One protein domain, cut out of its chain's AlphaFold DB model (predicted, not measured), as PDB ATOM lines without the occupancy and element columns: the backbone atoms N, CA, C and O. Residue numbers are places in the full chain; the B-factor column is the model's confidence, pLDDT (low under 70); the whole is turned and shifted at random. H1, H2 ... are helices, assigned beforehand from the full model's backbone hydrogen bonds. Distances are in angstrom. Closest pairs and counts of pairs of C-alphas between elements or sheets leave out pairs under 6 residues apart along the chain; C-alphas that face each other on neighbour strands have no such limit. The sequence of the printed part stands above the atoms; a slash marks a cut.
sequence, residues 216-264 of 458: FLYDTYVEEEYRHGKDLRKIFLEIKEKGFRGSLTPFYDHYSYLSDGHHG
ATOM      1  N   PHE A 216      43.636  27.873  34.779       76.38
ATOM      2  CA  PHE A 216      44.605  28.953  34.545       76.38
ATOM      3  C   PHE A 216      45.016  29.779  35.779       76.38
ATOM      4  O   PHE A 216      46.035  30.461  35.743       76.38
ATOM      5  N   LEU A 217      44.244  29.746  36.873       82.56
ATOM      6  CA  LEU A 217      44.622  30.367  38.153       82.56
ATOM      7  C   LEU A 217      45.654  29.543  38.946       82.56
ATOM      8  O   LEU A 217      46.166  30.011  39.961       82.56
ATOM      9  N   TYR A 218      45.922  28.312  38.511       85.56
ATOM     10  CA  TYR A 218      46.753  27.319  39.181       85.56
ATOM     11  C   TYR A 218      47.846  26.740  38.268       85.56
ATOM     12  O   TYR A 218      48.789  26.177  38.813       85.56
ATOM     13  N   ASP A 219      47.762  26.888  36.937       82.69
ATOM     14  CA  ASP A 219      48.715  26.322  35.958       82.69
ATOM     15  C   ASP A 219      50.188  26.532  36.361       82.69
ATOM     16  O   ASP A 219      50.945  25.569  36.458       82.69
ATOM     17  N   THR A 220      50.591  27.772  36.672       82.69
ATOM     18  CA  THR A 220      51.974  28.096  37.075       82.69
ATOM     19  C   THR A 220      52.398  27.351  38.337       82.69
ATOM     20  O   THR A 220      53.462  26.737  38.361       82.69
ATOM     21  N   TYR A 221      51.537  27.332  39.358       86.44
ATOM     22  CA  TYR A 221      51.777  26.618  40.611       86.44
ATOM     23  C   TYR A 221      51.877  25.102  40.397       86.44
ATOM     24  O   TYR A 221      52.752  24.453  40.965       86.44
ATOM     25  N   VAL A 222      51.003  24.534  39.559       85.31
ATOM     26  CA  VAL A 222      50.997  23.101  39.239       85.31
ATOM     27  C   VAL A 222      52.267  22.710  38.485       85.31
ATOM     28  O   VAL A 222      52.895  21.715  38.843       85.31
ATOM     29  N   GLU A 223      52.686  23.491  37.488       83.12
ATOM     30  CA  GLU A 223      53.913  23.210  36.739       83.12
ATOM     31  C   GLU A 223      55.185  23.402  37.578       83.12
ATOM     32  O   GLU A 223      56.107  22.593  37.474       83.12
ATOM     33  N   GLU A 224      55.263  24.436  38.417       80.44
ATOM     34  CA  GLU A 224      56.419  24.673  39.291       80.44
ATOM     35  C   GLU A 224      56.563  23.581  40.354       80.44
ATOM     36  O   GLU A 224      57.634  22.988  40.482       80.44
ATOM     37  N   GLU A 225      55.501  23.255  41.085       84.69
ATOM     38  CA  GLU A 225      55.531  22.219  42.126       84.69
ATOM     39  C   GLU A 225      55.788  20.820  41.542       84.69
ATOM     40  O   GLU A 225      56.495  20.004  42.142       84.69
ATOM     41  N   TYR A 226      55.285  20.550  40.333       83.50
ATOM     42  CA  TYR A 226      55.568  19.306  39.625       83.50
ATOM     43  C   TYR A 226      57.023  19.230  39.126       83.50
ATOM     44  O   TYR A 226      57.655  18.180  39.261       83.50
ATOM     45  N   ARG A 227      57.614  20.337  38.643       80.19
ATOM     46  CA  ARG A 227      59.062  20.415  38.330       80.19
ATOM     47  C   ARG A 227      59.940  20.166  39.563       80.19
ATOM     48  O   ARG A 227      61.013  19.585  39.425       80.19
ATOM     49  N   HIS A 228      59.475  20.537  40.758       82.31
ATOM     50  CA  HIS A 228      60.121  20.203  42.036       82.31
ATOM     51  C   HIS A 228      59.834  18.764  42.525       82.31
ATOM     52  O   HIS A 228      60.248  18.389  43.622       82.31
ATOM     53  N   GLY A 229      59.159  17.934  41.723       78.94
ATOM     54  CA  GLY A 229      58.950  16.510  41.995       78.94
ATOM     55  C   GLY A 229      57.771  16.184  42.917       78.94
ATOM     56  O   GLY A 229      57.689  15.054  43.410       78.94
ATOM     57  N   LYS A 230      56.844  17.121  43.173       82.06
ATOM     58  CA  LYS A 230      55.604  16.793  43.894       82.06
ATOM     59  C   LYS A 230      54.650  15.977  43.013       82.06
ATOM     60  O   LYS A 230      54.359  16.326  41.876       82.06
ATOM     61  N   ASP A 231      54.085  14.922  43.599       81.38
ATOM     62  CA  ASP A 231      52.969  14.158  43.029       81.38
ATOM     63  C   ASP A 231      51.760  15.075  42.751       81.38
ATOM     64  O   ASP A 231      51.263  15.748  43.660       81.38
ATOM     65  N   LEU A 232      51.243  15.036  41.517       82.94
ATOM     66  CA  LEU A 232      50.023  15.726  41.079       82.94
ATOM     67  C   LEU A 232      48.834  15.504  42.034       82.94
ATOM     68  O   LEU A 232      48.006  16.400  42.197       82.94
ATOM     69  N   ARG A 233      48.743  14.355  42.718       85.19
ATOM     70  CA  ARG A 233      47.703  14.095  43.726       85.19
ATOM     71  C   ARG A 233      47.820  14.993  44.959       85.19
ATOM     72  O   ARG A 233      46.794  15.344  45.540       85.19
ATOM     73  N   LYS A 234      49.040  15.344  45.377       86.50
ATOM     74  CA  LYS A 234      49.286  16.279  46.488       86.50
ATOM     75  C   LYS A 234      48.982  17.705  46.049       86.50
ATOM     76  O   LYS A 234      48.217  18.382  46.727       86.50
ATOM     77  N   ILE A 235      49.463  18.090  44.867       88.94
ATOM     78  CA  ILE A 235      49.181  19.397  44.256       88.94
ATOM     79  C   ILE A 235      47.660  19.614  44.124       88.94
ATOM     80  O   ILE A 235      47.159  20.675  44.486       88.94
ATOM     81  N   PHE A 236      46.894  18.593  43.708       89.88
ATOM     82  CA  PHE A 236      45.424  18.643  43.677       89.88
ATOM     83  C   PHE A 236      44.795  18.970  45.042       89.88
ATOM     84  O   PHE A 236      43.828  19.730  45.105       89.88
ATOM     85  N   LEU A 237      45.311  18.397  46.136       90.31
ATOM     86  CA  LEU A 237      44.811  18.675  47.486       90.31
ATOM     87  C   LEU A 237      45.167  20.104  47.916       90.31
ATOM     88  O   LEU A 237      44.280  20.830  48.363       90.31
ATOM     89  N   GLU A 238      46.409  20.538  47.680       90.12
ATOM     90  CA  GLU A 238      46.882  21.899  47.970       90.12
ATOM     91  C   GLU A 238      46.046  22.965  47.228       90.12
ATOM     92  O   GLU A 238      45.628  23.955  47.831       90.12
ATOM     93  N   ILE A 239      45.725  22.776  45.938       90.12
ATOM     94  CA  ILE A 239      44.859  23.729  45.213       90.12
ATOM     95  C   ILE A 239      43.392  23.653  45.654       90.12
ATOM     96  O   ILE A 239      42.686  24.661  45.609       90.12
ATOM     97  N   LYS A 240      42.919  22.488  46.112       89.69
ATOM     98  CA  LYS A 240      41.553  22.315  46.626       89.69
ATOM     99  C   LYS A 240      41.355  23.048  47.954       89.69
ATOM    100  O   LYS A 240      40.307  23.660  48.145       89.69
ATOM    101  N   GLU A 241      42.365  23.059  48.823       89.50
ATOM    102  CA  GLU A 241      42.394  23.904  50.027       89.50
ATOM    103  C   GLU A 241      42.450  25.398  49.673       89.50
ATOM    104  O   GLU A 241      41.729  26.194  50.271       89.50
ATOM    105  N   LYS A 242      43.185  25.774  48.615       84.75
ATOM    106  CA  LYS A 242      43.168  27.135  48.028       84.75
ATOM    107  C   LYS A 242      41.851  27.498  47.309       84.75
ATOM    108  O   LYS A 242      41.735  28.599  46.777       84.75
ATOM    109  N   GLY A 243      40.845  26.616  47.308       86.25
ATOM    110  CA  GLY A 243      39.491  26.891  46.811       86.25
ATOM    111  C   GLY A 243      39.139  26.286  45.446       86.25
ATOM    112  O   GLY A 243      38.045  26.553  44.937       86.25
ATOM    113  N   PHE A 244      40.001  25.462  44.845       86.25
ATOM    114  CA  PHE A 244      39.706  24.790  43.575       86.25
ATOM    115  C   PHE A 244      38.511  23.825  43.702       86.25
ATOM    116  O   PHE A 244      38.555  22.824  44.416       86.25
ATOM    117  N   ARG A 245      37.428  24.109  42.963       81.62
ATOM    118  CA  ARG A 245      36.150  23.367  43.032       81.62
ATOM    119  C   ARG A 245      36.061  22.142  42.107       81.62
ATOM    120  O   ARG A 245      34.990  21.551  41.985       81.62
ATOM    121  N   GLY A 246      37.143  21.776  41.422       80.69
ATOM    122  CA  GLY A 246      37.145  20.648  40.490       80.69
ATOM    123  C   GLY A 246      37.257  19.280  41.163       80.69
ATOM    124  O   GLY A 246      37.673  19.146  42.314       80.69
ATOM    125  N   SER A 247      36.891  18.238  40.419       80.62
ATOM    126  CA  SER A 247      37.139  16.846  40.798       80.62
ATOM    127  C   SER A 247      38.507  16.362  40.299       80.62
ATOM    128  O   SER A 247      39.125  16.974  39.428       80.62
ATOM    129  N   LEU A 248      38.983  15.253  40.871       79.88
ATOM    130  CA  LEU A 248      40.335  14.736  40.644       79.88
ATOM    131  C   LEU A 248      40.574  14.262  39.197       79.88
ATOM    132  O   LEU A 248      41.638  14.523  38.649       79.88
ATOM    133  N   THR A 249      39.596  13.603  38.560       75.31
ATOM    134  CA  THR A 249      39.775  13.080  37.191       75.31
ATOM    135  C   THR A 249      39.954  14.195  36.156       75.31
ATOM    136  O   THR A 249      40.983  14.173  35.495       75.31
ATOM    137  N   PRO A 250      39.093  15.234  36.070       80.62
ATOM    138  CA  PRO A 250      39.309  16.338  35.129       80.62
ATOM    139  C   PRO A 250      40.596  17.140  35.376       80.62
ATOM    140  O   PRO A 250      41.137  17.709  34.435       80.62
ATOM    141  N   PHE A 251      41.098  17.178  36.619       84.44
ATOM    142  CA  PHE A 251      42.413  17.744  36.930       84.44
ATOM    143  C   PHE A 251      43.547  16.888  36.344       84.44
ATOM    144  O   PHE A 251      44.427  17.428  35.677       84.44
ATOM    145  N   TYR A 252      43.500  15.561  36.521       81.38
ATOM    146  CA  TYR A 252      44.452  14.656  35.870       81.38
ATOM    147  C   TYR A 252      44.338  14.688  34.345       81.38
ATOM    148  O   TYR A 252      45.365  14.677  33.683       81.38
ATOM    149  N   ASP A 253      43.130  14.762  33.778       74.25
ATOM    150  CA  ASP A 253      42.934  14.874  32.330       74.25
ATOM    151  C   ASP A 253      43.610  16.150  31.794       74.25
ATOM    152  O   ASP A 253      44.297  16.105  30.773       74.25
ATOM    153  N   HIS A 254      43.462  17.273  32.511       80.25
ATOM    154  CA  HIS A 254      44.016  18.568  32.117       80.25
ATOM    155  C   HIS A 254      45.548  18.609  32.180       80.25
ATOM    156  O   HIS A 254      46.174  18.983  31.193       80.25
ATOM    157  N   TYR A 255      46.148  18.160  33.287       80.25
ATOM    158  CA  TYR A 255      47.606  18.135  33.480       80.25
ATOM    159  C   TYR A 255      48.261  16.794  33.097       80.25
ATOM    160  O   TYR A 255      49.407  16.527  33.456       80.25
ATOM    161  N   SER A 256      47.554  15.938  32.351       70.50
ATOM    162  CA  SER A 256      48.029  14.602  31.948       70.50
ATOM    163  C   SER A 256      49.364  14.651  31.199       70.50
ATOM    164  O   SER A 256      50.211  13.782  31.404       70.50
ATOM    165  N   TYR A 257      49.576  15.708  30.410       63.31
ATOM    166  CA  TYR A 257      50.806  15.990  29.665       63.31
ATOM    167  C   TYR A 257      52.047  16.222  30.545       63.31
ATOM    168  O   TYR A 257      53.163  16.067  30.060       63.31
ATOM    169  N   LEU A 258      51.882  16.558  31.831       68.56
ATOM    170  CA  LEU A 258      52.995  16.620  32.785       68.56
ATOM    171  C   LEU A 258      53.390  15.216  33.278       68.56
ATOM    172  O   LEU A 258      54.553  14.961  33.577       68.56
ATOM    173  N   SER A 259      52.430  14.286  33.345       61.53
ATOM    174  CA  SER A 259      52.578  12.971  33.998       61.53
ATOM    175  C   SER A 259      53.185  11.852  33.136       61.53
ATOM    176  O   SER A 259      53.263  10.716  33.597       61.53
ATOM    177  N   ASP A 260      53.533  12.167  31.886       51.94
ATOM    178  CA  ASP A 260      53.877  11.295  30.748       51.94
ATOM    179  C   ASP A 260      54.162   9.800  31.065       51.94
ATOM    180  O   ASP A 260      55.302   9.346  31.176       51.94
ATOM    181  N   GLY A 261      53.088   9.005  31.208       52.88
ATOM    182  CA  GLY A 261      53.199   7.590  31.603       52.88
ATOM    183  C   GLY A 261      51.972   6.689  31.393       52.88
ATOM    184  O   GLY A 261      52.124   5.466  31.336       52.88
ATOM    185  N   HIS A 262      50.756   7.229  31.228       45.78
ATOM    186  CA  HIS A 262      49.528   6.419  31.144       45.78
ATOM    187  C   HIS A 262      48.811   6.476  29.788       45.78
ATOM    188  O   HIS A 262      47.823   7.180  29.586       45.78
ATOM    189  N   HIS A 263      49.259   5.627  28.862       40.12
ATOM    190  CA  HIS A 263      48.471   5.253  27.688       40.12
ATOM    191  C   HIS A 263      47.306   4.305  28.047       40.12
ATOM    192  O   HIS A 263      47.492   3.328  28.767       40.12
ATOM    193  N   GLY A 264      46.163   4.462  27.367       49.31
ATOM    194  CA  GLY A 264      45.528   3.291  26.741       49.31
ATOM    195  C   GLY A 264      44.197   2.746  27.275       49.31
ATOM    196  O   GLY A 264      43.780   1.707  26.767       49.31
TER     197      GLY A 264
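Overview. This is residues 216 to 264 of the 458 residues of a protein of uncultured bacterium Lq_025_E06 (UniProt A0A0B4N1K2). A splayed helical hairpin, H1 and H2, is followed by a shorter third helix, H3, set steeply to H2, and by a tail, residues 255 to 264, that trails away from the helices to its end at Gly 264. The printed part has 49 residues, with three named helices in the order H1, H2, H3 and no named strand. The class is all helix, with 26 of the 49 residues in named helices. The whole is compact, with a radius of gyration of the C-alphas of 10.4 A and spans of 31 by 23 by 18 A.

Arrangement. H1, residues 219 to 227, and H2, residues 232 to 241, form a helical hairpin, two helices that follow each other and run opposite ways. They touch, their closest C-alphas being those of Val 222 and Ile 235, 6.5 A apart. Their lines stand at a steep tilt of 41 degrees. H2 and H3, residues 248 to 254, only just touch, with 3 pairs of C-alphas within 8 A. The closest C-alphas of these two are those of Phe 236 and Leu 248, 7.1 A apart. They run opposite ways at a steep tilt of 67 degrees, only just short of about perpendicular. H1 and H3 are apart. In H1, H2 and H3 every O i to N i+4 pair is within hydrogen-bond range.

Along the chain. H1 begins at C-alpha 219, at (48.715, 26.322, 35.958), and is 12.1 A long from first to last C-alpha. H2, the longest helix with 10 residues, measures 14.3 A. H3 measures 10.0 A and ends at C-alpha 254, at (44.016, 18.568, 32.117).

Size, cuts and confidence. The C-alphas of Lys 242 and Gly 264 are the two farthest apart, at 32.1 A. The printed part has no cut. The link from H1 to H2 is tight, and that from H2 to H3 is short. The mean pLDDT of the printed part is 78.4, and residues 257 to 264 are under 70.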